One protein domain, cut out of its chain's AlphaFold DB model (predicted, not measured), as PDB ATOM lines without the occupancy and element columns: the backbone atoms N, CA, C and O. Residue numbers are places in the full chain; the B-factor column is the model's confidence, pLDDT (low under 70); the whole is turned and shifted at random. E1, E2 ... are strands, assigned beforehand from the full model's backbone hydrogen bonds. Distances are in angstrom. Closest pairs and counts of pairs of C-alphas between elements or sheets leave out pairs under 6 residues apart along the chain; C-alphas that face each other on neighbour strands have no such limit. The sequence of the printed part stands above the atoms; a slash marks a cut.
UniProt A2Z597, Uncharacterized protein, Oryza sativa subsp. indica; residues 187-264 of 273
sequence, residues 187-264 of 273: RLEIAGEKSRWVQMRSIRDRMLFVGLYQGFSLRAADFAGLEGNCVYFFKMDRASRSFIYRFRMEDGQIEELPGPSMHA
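AT A GLANCE: This is residues 187 to 264 of the 273 residues of an uncharacterized protein of Oryza sativa subsp. indica (UniProt A2Z597). What shape do these coordinates make? A small hairpin of two strands, E1 and E2, forms an arm at one end, set away from a strongly twisted sheet of five strands, E4 E3 E5 E6 E7, and residues 190 to 195 of the arm stick out free. What is it made of? The 78 printed residues hold no named helix and seven named strands, E1 to E7 in chain order, and the class is all strand; the larger sheet runs E4, E3, E5, E6, E7 and is mixed, the smaller is antiparallel. How large and how dense is it? It is loose, with a radius of gyration of the C-alphas of 14.8 A, and elongated, spanning 47 by 27 by 22 A.

IN THESE COORDINATES: Where does the printed part begin? E1 is residues 187 to 191, from C-alpha 187 at (52.159, 6.129, 40.953), and E2 is residues 194 to 199, 16.5 A long. Which strands follow? E3 is residues 206 to 210, with C-alpha 206 at (48.995, 15.337, 50.267), and E4 is residues 215 to 219. E5, residues 230 to 236, is 19.4 A long, and E6, residues 241 to 248, is the longest strand by residues at 22.8 A. E7, residues 254 to 256, ends at C-alpha 256, (32.419, 22.225, 42.943).

HOW THE PARTS SIT: How do the first two strands pair? E1 and E2 are an antiparallel hairpin at 155 degrees, with N 189 and O 196 2.9 A apart, within hydrogen-bond range. E2 and E3 are apart. How do E4, E3 and E5 pair? E3 and E4 are an antiparallel hairpin, with N 209 and O 216 at 2.8 A; E3 and E5 are parallel at 17 degrees, with N 232 and O 208 at 2.7 A. What follows E5? E5, E6 and E7 form a meander, each strand the antiparallel neighbour of the one before, with N 233 and O 245 at 2.9 A and N 246 and O 255 at 2.9 A. Residues 241 to 242 of E6 also pair antiparallel with residues 262 to 263.

THE WHOLE: How far does it reach? The two C-alphas farthest apart are those of Gly 192 and Ala 239, 48.2 A. Is anything cut or long? The printed part has no cut and no long link; E2 to E3 and E4 to E5 are short links. Where is the model's confidence low? The mean pLDDT of the printed part is 78.4, and residues 211 to 216, 223 to 225, 237 to 241 and 258 to 264 are under 70.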
ATOM      1  N   ARG A 187      50.734   5.984  40.648       88.12
ATOM      2  CA  ARG A 187      52.159   6.129  40.953       88.12
ATOM      3  C   ARG A 187      52.955   5.208  40.048       88.12
ATOM      4  O   ARG A 187      52.688   4.008  40.007       88.12
ATOM      5  N   LEU A 188      53.960   5.756  39.377       89.25
ATOM      6  CA  LEU A 188      54.957   4.948  38.693       89.25
ATOM      7  C   LEU A 188      55.907   4.354  39.732       89.25
ATOM      8  O   LEU A 188      56.598   5.078  40.446       89.25
ATOM      9  N   GLU A 189      55.934   3.032  39.826       88.75
ATOM     10  CA  GLU A 189      56.946   2.312  40.587       88.75
ATOM     11  C   GLU A 189      58.035   1.843  39.636       88.75
ATOM     12  O   GLU A 189      57.745   1.154  38.655       88.75
ATOM     13  N   ILE A 190      59.278   2.221  39.929       89.06
ATOM     14  CA  ILE A 190      60.459   1.847  39.152       89.06
ATOM     15  C   ILE A 190      61.333   0.956  40.034       89.06
ATOM     16  O   ILE A 190      61.728   1.355  41.129       89.06
ATOM     17  N   ALA A 191      61.615  -0.256  39.561       85.31
ATOM     18  CA  ALA A 191      62.467  -1.235  40.223       85.31
ATOM     19  C   ALA A 191      63.481  -1.784  39.209       85.31
ATOM     20  O   ALA A 191      63.193  -2.720  38.456       85.31
ATOM     21  N   GLY A 192      64.666  -1.169  39.172       85.81
ATOM     22  CA  GLY A 192      65.661  -1.428  38.129       85.81
ATOM     23  C   GLY A 192      65.116  -1.047  36.752       85.81
ATOM     24  O   GLY A 192      64.636   0.066  36.564       85.81
ATOM     25  N   GLU A 193      65.146  -1.991  35.808       84.62
ATOM     26  CA  GLU A 193      64.632  -1.808  34.440       84.62
ATOM     27  C   GLU A 193      63.115  -2.013  34.310       84.62
ATOM     28  O   GLU A 193      62.539  -1.776  33.249       84.62
ATOM     29  N   LYS A 194      62.439  -2.475  35.368       81.44
ATOM     30  CA  LYS A 194      60.990  -2.695  35.338       81.44
ATOM     31  C   LYS A 194      60.271  -1.481  35.893       81.44
ATOM     32  O   LYS A 194      60.608  -0.985  36.969       81.44
ATOM     33  N   SER A 195      59.227  -1.056  35.195       88.81
ATOM     34  CA  SER A 195      58.320  -0.018  35.663       88.81
ATOM     35  C   SER A 195      56.876  -0.494  35.580       88.81
ATOM     36  O   SER A 195      56.506  -1.284  34.708       88.81
ATOM     37  N   ARG A 196      56.052  -0.058  36.533       91.12
ATOM     38  CA  ARG A 196      54.611  -0.317  36.517       91.12
ATOM     39  C   ARG A 196      53.848   0.865  37.088       91.12
ATOM     40  O   ARG A 196      54.266   1.461  38.079       91.12
ATOM     41  N   TRP A 197      52.706   1.161  36.488       90.75
ATOM     42  CA  TRP A 197      51.744   2.091  37.061       90.75
ATOM     43  C   TRP A 197      50.903   1.366  38.105       90.75
ATOM     44  O   TRP A 197      50.403   0.266  37.867       90.75
ATOM     45  N   VAL A 198      50.792   1.969  39.282       91.75
ATOM     46  CA  VAL A 198      49.979   1.464  40.382       91.75
ATOM     47  C   VAL A 198      48.929   2.501  40.705       91.75
ATOM     48  O   VAL A 198      49.266   3.602  41.149       91.75
ATOM     49  N   GLN A 199      47.666   2.138  40.517       93.38
ATOM     50  CA  GLN A 199      46.561   2.983  40.930       93.38
ATOM     51  C   GLN A 199      46.615   3.178  42.444       93.38
ATOM     52  O   GLN A 199      46.634   2.227  43.232       93.38
ATOM     53  N   MET A 200      46.673   4.435  42.848       92.56
ATOM     54  CA  MET A 200      46.663   4.842  44.235       92.56
ATOM     55  C   MET A 200      45.225   4.894  44.734       92.56
ATOM     56  O   MET A 200      44.342   5.413  44.063       92.56
ATOM     57  N   ARG A 201      45.003   4.385  45.948       91.56
ATOM     58  CA  ARG A 201      43.747   4.592  46.690       91.56
ATOM     59  C   ARG A 201      43.821   5.781  47.642       91.56
ATOM     60  O   ARG A 201      42.803   6.240  48.135       91.56
ATOM     61  N   SER A 202      45.034   6.238  47.947       92.25
ATOM     62  CA  SER A 202      45.245   7.387  48.815       92.25
ATOM     63  C   SER A 202      46.602   8.034  48.578       92.25
ATOM     64  O   SER A 202      47.611   7.337  48.449       92.25
ATOM     65  N   ILE A 203      46.631   9.363  48.596       90.81
ATOM     66  CA  ILE A 203      47.843  10.195  48.619       90.81
ATOM     67  C   ILE A 203      48.161  10.724  50.033       90.81
ATOM     68  O   ILE A 203      49.062  11.546  50.196       90.81
ATOM     69  N   ARG A 204      47.489  10.193  51.068       91.25
ATOM     70  CA  ARG A 204      47.669  10.534  52.492       91.25
ATOM     71  C   ARG A 204      47.403  12.019  52.776       91.25
ATOM     72  O   ARG A 204      46.387  12.549  52.354       91.25
ATOM     73  N   ASP A 205      48.312  12.690  53.477       88.25
ATOM     74  CA  ASP A 205      48.250  14.107  53.843       88.25
ATOM     75  C   ASP A 205      48.522  15.053  52.663       88.25
ATOM     76  O   ASP A 205      48.566  16.267  52.844       88.25
ATOM     77  N   ARG A 206      48.743  14.524  51.455       88.19
ATOM     78  CA  ARG A 206      48.995  15.337  50.267       88.19
ATOM     79  C   ARG A 206      47.700  15.784  49.613       88.19
ATOM     80  O   ARG A 206      46.696  15.078  49.621       88.19
ATOM     81  N   MET A 207      47.793  16.928  48.961       85.56
ATOM     82  CA  MET A 207      46.822  17.436  48.003       85.56
ATOM     83  C   MET A 207      47.508  17.495  46.645       85.56
ATOM     84  O   MET A 207      48.694  17.841  46.574       85.56
ATOM     85  N   LEU A 208      46.793  17.152  45.580       85.38
ATOM     86  CA  LEU A 208      47.251  17.368  44.211       85.38
ATOM     87  C   LEU A 208      46.447  18.499  43.596       85.38
ATOM     88  O   LEU A 208      45.231  18.512  43.695       85.38
ATOM     89  N   PHE A 209      47.123  19.413  42.927       76.88
ATOM     90  CA  PHE A 209      46.502  20.430  42.095       76.88
ATOM     91  C   PHE A 209      46.817  20.081  40.653       76.88
ATOM     92  O   PHE A 209      47.988  19.900  40.333       76.88
ATOM     93  N   VAL A 210      45.801  19.950  39.806       75.62
ATOM     94  CA  VAL A 210      45.931  19.530  38.408       75.62
ATOM     95  C   VAL A 210      45.220  20.543  37.518       75.62
ATOM     96  O   VAL A 210      44.017  20.758  37.618       75.62
ATOM     97  N   GLY A 211      45.982  21.184  36.645       67.88
ATOM     98  CA  GLY A 211      45.498  22.013  35.551       67.88
ATOM     99  C   GLY A 211      45.830  21.388  34.197       67.88
ATOM    100  O   GLY A 211      46.490  20.353  34.114       67.88
ATOM    101  N   LEU A 212      45.411  22.058  33.121       56.00
ATOM    102  CA  LEU A 212      45.560  21.583  31.738       56.00
ATOM    103  C   LEU A 212      47.018  21.255  31.352       56.00
ATOM    104  O   LEU A 212      47.260  20.351  30.558       56.00
ATOM    105  N   TYR A 213      47.992  21.967  31.927       55.56
ATOM    106  CA  TYR A 213      49.409  21.823  31.567       55.56
ATOM    107  C   TYR A 213      50.349  21.610  32.752       55.56
ATOM    108  O   TYR A 213      51.543  21.404  32.541       55.56
ATOM    109  N   GLN A 214      49.864  21.672  33.991       61.41
ATOM    110  CA  GLN A 214      50.695  21.510  35.183       61.41
ATOM    111  C   GLN A 214      49.918  20.819  36.287       61.41
ATOM    112  O   GLN A 214      48.714  21.007  36.412       61.41
ATOM    113  N   GLY A 215      50.637  20.121  37.157       66.12
ATOM    114  CA  GLY A 215      50.173  19.914  38.511       66.12
ATOM    115  C   GLY A 215      51.276  20.128  39.533       66.12
ATOM    116  O   GLY A 215      52.463  20.116  39.205       66.12
ATOM    117  N   PHE A 216      50.882  20.341  40.778       69.94
ATOM    118  CA  PHE A 216      51.795  20.388  41.913       69.94
ATOM    119  C   PHE A 216      51.153  19.722  43.127       69.94
ATOM    120  O   PHE A 216      49.952  19.453  43.143       69.94
ATOM    121  N   SER A 217      51.962  19.430  44.144       79.44
ATOM    122  CA  SER A 217      51.483  18.822  45.380       79.44
ATOM    123  C   SER A 217      51.875  19.646  46.593       79.44
ATOM    124  O   SER A 217      53.007  20.117  46.689       79.44
ATOM    125  N   LEU A 218      50.944  19.767  47.535       71.88
ATOM    126  CA  LEU A 218      51.126  20.429  48.824       71.88
ATOM    127  C   LEU A 218      50.747  19.469  49.958       71.88
ATOM    128  O   LEU A 218      50.110  18.442  49.710       71.88
ATOM    129  N   ARG A 219      51.155  19.765  51.194       76.94
ATOM    130  CA  ARG A 219      50.640  19.059  52.377       76.94
ATOM    131  C   ARG A 219      49.389  19.772  52.867       76.94
ATOM    132  O   ARG A 219      49.395  20.988  52.986       76.94
ATOM    133  N   ALA A 220      48.339  19.024  53.175       77.50
ATOM    134  CA  ALA A 220      47.085  19.575  53.681       77.50
ATOM    135  C   ALA A 220      47.250  20.258  55.042       77.50
ATOM    136  O   ALA A 220      46.586  21.248  55.313       77.50
ATOM    137  N   ALA A 221      48.183  19.777  55.871       76.62
ATOM    138  CA  ALA A 221      48.483  20.378  57.171       76.62
ATOM    139  C   ALA A 221      48.926  21.851  57.082       76.62
ATOM    140  O   ALA A 221      48.803  22.577  58.064       76.62
ATOM    141  N   ASP A 222      49.411  22.286  55.917       73.25
ATOM    142  CA  ASP A 222      49.876  23.653  55.693       73.25
ATOM    143  C   ASP A 222      48.725  24.608  55.290       73.25
ATOM    144  O   ASP A 222      48.957  25.808  55.159       73.25
ATOM    145  N   PHE A 223      47.491  24.112  55.076       65.81
ATOM    146  CA  PHE A 223      46.365  24.900  54.546       65.81
ATOM    147  C   PHE A 223      45.053  24.622  55.289       65.81
ATOM    148  O   PHE A 223      44.436  23.568  55.134       65.81
ATOM    149  N   ALA A 224      44.570  25.608  56.047       60.53
ATOM    150  CA  ALA A 224      43.243  25.546  56.652       60.53
ATOM    151  C   ALA A 224      42.150  25.610  55.566       60.53
ATOM    152  O   ALA A 224      42.137  26.517  54.737       60.53
ATOM    153  N   GLY A 225      41.220  24.651  55.570       65.50
ATOM    154  CA  GLY A 225      40.064  24.631  54.660       65.50
ATOM    155  C   GLY A 225      40.238  23.800  53.384       65.50
ATOM    156  O   GLY A 225      39.267  23.628  52.647       65.50
ATOM    157  N   LEU A 226      41.423  23.235  53.147       71.31
ATOM    158  CA  LEU A 226      41.634  22.208  52.130       71.31
ATOM    159  C   LEU A 226      41.847  20.843  52.792       71.31
ATOM    160  O   LEU A 226      42.270  20.735  53.940       71.31
ATOM    161  N   GLU A 227      41.504  19.788  52.069       80.44
ATOM    162  CA  GLU A 227      41.454  18.422  52.558       80.44
ATOM    163  C   GLU A 227      42.583  17.616  51.919       80.44
ATOM    164  O   GLU A 227      42.802  17.656  50.705       80.44
ATOM    165  N   GLY A 228      43.318  16.878  52.753       86.56
ATOM    166  CA  GLY A 228      44.277  15.889  52.274       86.56
ATOM    167  C   GLY A 228      43.576  14.792  51.486       86.56
ATOM    168  O   GLY A 228      42.357  14.678  51.479       86.56
ATOM    169  N   ASN A 229      44.351  13.964  50.803       92.31
ATOM    170  CA  ASN A 229      43.807  12.863  50.021       92.31
ATOM    171  C   ASN A 229      42.854  13.300  48.886       92.31
ATOM    172  O   ASN A 229      41.988  12.535  48.460       92.31
ATOM    173  N   CYS A 230      43.028  14.527  48.386       90.00
ATOM    174  CA  CYS A 230      42.175  15.129  47.367       90.00
ATOM    175  C   CYS A 230      42.966  15.617  46.149       90.00
ATOM    176  O   CYS A 230      44.137  16.007  46.243       90.00
ATOM    177  N   VAL A 231      42.289  15.635  45.000       88.62
ATOM    178  CA  VAL A 231      42.760  16.270  43.767       88.62
ATOM    179  C   VAL A 231      41.893  17.488  43.472       88.62
ATOM    180  O   VAL A 231      40.679  17.383  43.347       88.62
ATOM    181  N   TYR A 232      42.522  18.643  43.341       82.44
ATOM    182  CA  TYR A 232      41.904  19.914  43.012       82.44
ATOM    183  C   TYR A 232      42.184  20.241  41.550       82.44
ATOM    184  O   TYR A 232      43.336  20.209  41.117       82.44
ATOM    185  N   PHE A 233      41.150  20.555  40.779       79.94
ATOM    186  CA  PHE A 233      41.277  20.844  39.349       79.94
ATOM    187  C   PHE A 233      40.248  21.876  38.887       79.94
ATOM    188  O   PHE A 233      39.355  22.246  39.646       79.94
ATOM    189  N   PHE A 234      40.382  22.365  37.653       74.56
ATOM    190  CA  PHE A 234      39.432  23.312  37.071       74.56
ATOM    191  C   PHE A 234      38.518  22.629  36.061       74.56
ATOM    192  O   PHE A 234      38.987  21.832  35.248       74.56
ATOM    193  N   LYS A 235      37.241  23.011  36.061       74.88
ATOM    194  CA  LYS A 235      36.367  22.836  34.897       74.88
ATOM    195  C   LYS A 235      36.038  24.200  34.325       74.88
ATOM    196  O   LYS A 235      35.891  25.171  35.071       74.88
ATOM    197  N   MET A 236      35.962  24.264  33.004       71.06
ATOM    198  CA  MET A 236      35.562  25.463  32.286       71.06
ATOM    199  C   MET A 236      34.122  25.290  31.817       71.06
ATOM    200  O   MET A 236      33.757  24.205  31.374       71.06
ATOM    201  N   ASP A 237      33.311  26.334  31.935       68.88
ATOM    202  CA  ASP A 237      31.990  26.359  31.323       68.88
ATOM    203  C   ASP A 237      32.033  26.911  29.891       68.88
ATOM    204  O   ASP A 237      33.025  27.489  29.437       68.88
ATOM    205  N   ARG A 238      30.891  26.830  29.207       68.75
ATOM    206  CA  ARG A 238      30.717  27.334  27.837       68.75
ATOM    207  C   ARG A 238      30.978  28.835  27.672       68.75
ATOM    208  O   ARG A 238      31.156  29.304  26.554       68.75
ATOM    209  N   ALA A 239      30.977  29.603  28.763       68.81
ATOM    210  CA  ALA A 239      31.291  31.029  28.774       68.81
ATOM    211  C   ALA A 239      32.777  31.300  29.091       68.81
ATOM    212  O   ALA A 239      33.151  32.439  29.384       68.81
ATOM    213  N   SER A 240      33.631  30.271  29.035       66.19
ATOM    214  CA  SER A 240      35.058  30.336  29.373       66.19
ATOM    215  C   SER A 240      35.337  30.769  30.818       66.19
ATOM    216  O   SER A 240      36.392  31.338  31.128       66.19
ATOM    217  N   ARG A 241      34.389  30.512  31.726       66.81
ATOM    218  CA  ARG A 241      34.563  30.705  33.164       66.81
ATOM    219  C   ARG A 241      35.057  29.408  33.787       66.81
ATOM    220  O   ARG A 241      34.542  28.336  33.507       66.81
ATOM    221  N   SER A 242      36.081  29.514  34.613       70.62
ATOM    222  CA  SER A 242      36.740  28.419  35.312       70.62
ATOM    223  C   SER A 242      36.240  28.347  36.749       70.62
ATOM    224  O   SER A 242      36.182  29.368  37.441       70.62
ATOM    225  N   PHE A 243      35.934  27.134  37.194       72.69
ATOM    226  CA  PHE A 243      35.475  26.809  38.541       72.69
ATOM    227  C   PHE A 243      36.391  25.748  39.139       72.69
ATOM    228  O   PHE A 243      36.914  24.899  38.413       72.69
ATOM    229  N   ILE A 244      36.602  25.803  40.452       76.94
ATOM    230  CA  ILE A 244      37.442  24.834  41.157       76.94
ATOM    231  C   ILE A 244      36.588  23.643  41.566       76.94
ATOM    232  O   ILE A 244      35.560  23.800  42.217       76.94
ATOM    233  N   TYR A 245      37.072  22.451  41.249       83.31
ATOM    234  CA  TYR A 245      36.500  21.189  41.676       83.31
ATOM    235  C   TYR A 245      37.469  20.450  42.588       83.31
ATOM    236  O   TYR A 245      38.686  20.480  42.386       83.31
ATOM    237  N   ARG A 246      36.913  19.762  43.583       87.69
ATOM    238  CA  ARG A 246      37.616  18.806  44.436       87.69
ATOM    239  C   ARG A 246      37.149  17.401  44.086       87.69
ATOM    240  O   ARG A 246      35.953  17.134  44.066       87.69
ATOM    241  N   PHE A 247      38.104  16.513  43.855       91.06
ATOM    242  CA  PHE A 247      37.919  15.073  43.787       91.06
ATOM    243  C   PHE A 247      38.478  14.429  45.052       91.06
ATOM    244  O   PHE A 247      39.672  14.564  45.336       91.06
ATOM    245  N   ARG A 248      37.633  13.720  45.798       90.94
ATOM    246  CA  ARG A 248      38.043  12.976  46.993       90.94
ATOM    247  C   ARG A 248      38.437  11.559  46.598       90.94
ATOM    248  O   ARG A 248      37.653  10.828  46.002       90.94
ATOM    249  N   MET A 249      39.658  11.151  46.943       92.31
ATOM    250  CA  MET A 249      40.152   9.820  46.572       92.31
ATOM    251  C   MET A 249      39.462   8.670  47.323       92.31
ATOM    252  O   MET A 249      39.567   7.527  46.888       92.31
ATOM    253  N   GLU A 250      38.804   8.952  48.452       90.25
ATOM    254  CA  GLU A 250      38.195   7.934  49.319       90.25
ATOM    255  C   GLU A 250      36.940   7.306  48.712       90.25
ATOM    256  O   GLU A 250      36.794   6.084  48.724       90.25
ATOM    257  N   ASP A 251      36.051   8.138  48.177       91.31
ATOM    258  CA  ASP A 251      34.741   7.748  47.652       91.31
ATOM    259  C   ASP A 251      34.566   8.079  46.162       91.31
ATOM    260  O   ASP A 251      33.576   7.681  45.547       91.31
ATOM    261  N   GLY A 252      35.536   8.776  45.566       89.69
ATOM    262  CA  GLY A 252      35.507   9.193  44.172       89.69
ATOM    263  C   GLY A 252      34.568  10.367  43.895       89.69
ATOM    264  O   GLY A 252      34.280  10.639  42.728       89.69
ATOM    265  N   GLN A 253      34.070  11.059  44.926       91.00
ATOM    266  CA  GLN A 253      33.169  12.191  44.732       91.00
ATOM    267  C   GLN A 253      33.892  13.387  44.120       91.00
ATOM    268  O   GLN A 253      34.999  13.748  44.524       91.00
ATOM    269  N   ILE A 254      33.215  14.024  43.165       90.50
ATOM    270  CA  ILE A 254      33.604  15.298  42.569       90.50
ATOM    271  C   ILE A 254      32.590  16.345  43.012       90.50
ATOM    272  O   ILE A 254      31.394  16.186  42.773       90.50
ATOM    273  N   GLU A 255      33.065  17.434  43.602       88.75
ATOM    274  CA  GLU A 255      32.227  18.569  43.989       88.75
ATOM    275  C   GLU A 255      32.850  19.889  43.540       88.75
ATOM    276  O   GLU A 255      34.075  20.038  43.509       88.75
ATOM    277  N   GLU A 256      32.001  20.847  43.185       84.88
ATOM    278  CA  GLU A 256      32.419  22.225  42.943       84.88
ATOM    279  C   GLU A 256      32.646  22.924  44.286       84.88
ATOM    280  O   GLU A 256      31.805  22.850  45.184       84.88
ATOM    281  N   LEU A 257      33.785  23.598  44.438       78.19
ATOM    282  CA  LEU A 257      34.056  24.404  45.622       78.19
ATOM    283  C   LEU A 257      33.426  25.793  45.475       78.19
ATOM    284  O   LEU A 257      33.487  26.383  44.396       78.19
ATOM    285  N   PRO A 258      32.875  26.362  46.562       68.00
ATOM    286  CA  PRO A 258      32.324  27.708  46.531       68.00
ATOM    287  C   PRO A 258      33.427  28.733  46.230       68.00
ATOM    288  O   PRO A 258      34.477  28.739  46.873       68.00
ATOM    289  N   GLY A 259      33.186  29.629  45.274       59.88
ATOM    290  CA  GLY A 259      34.137  30.679  44.919       59.88
ATOM    291  C   GLY A 259      33.700  31.503  43.708       59.88
ATOM    292  O   GLY A 259      32.743  31.142  43.022       59.88
ATOM    293  N   PRO A 260      34.368  32.639  43.441       47.94
ATOM    294  CA  PRO A 260      34.100  33.427  42.248       47.94
ATOM    295  C   PRO A 260      34.508  32.647  40.995       47.94
ATOM    296  O   PRO A 260      35.558  32.006  40.957       47.94
ATOM    297  N   SER A 261      33.703  32.748  39.940       55.31
ATOM    298  CA  SER A 261      34.086  32.244  38.626       55.31
ATOM    299  C   SER A 261      35.267  33.052  38.086       55.31
ATOM    300  O   SER A 261      35.225  34.284  38.123       55.31
ATOM    301  N   MET A 262      36.287  32.390  37.547       55.78
ATOM    302  CA  MET A 262      37.484  33.065  37.040       55.78
ATOM    303  C   MET A 262      37.596  32.933  35.520       55.78
ATOM    304  O   MET A 262      37.344  31.866  34.979       55.78
ATOM    305  N   HIS A 263      37.993  33.977  34.796       48.66
ATOM    306  CA  HIS A 263      38.212  33.849  33.352       48.66
ATOM    307  C   HIS A 263      39.585  33.227  33.064       48.66
ATOM    308  O   HIS A 263      40.604  33.767  33.487       48.66
ATOM    309  N   ALA A 264      39.596  32.108  32.328       47.72
ATOM    310  CA  ALA A 264      40.805  31.437  31.833       47.72
ATOM    311  C   ALA A 264      41.881  31.137  32.905       47.72
ATOM    312  O   ALA A 264      43.072  31.381  32.696       47.72
TER     313      ALA A 264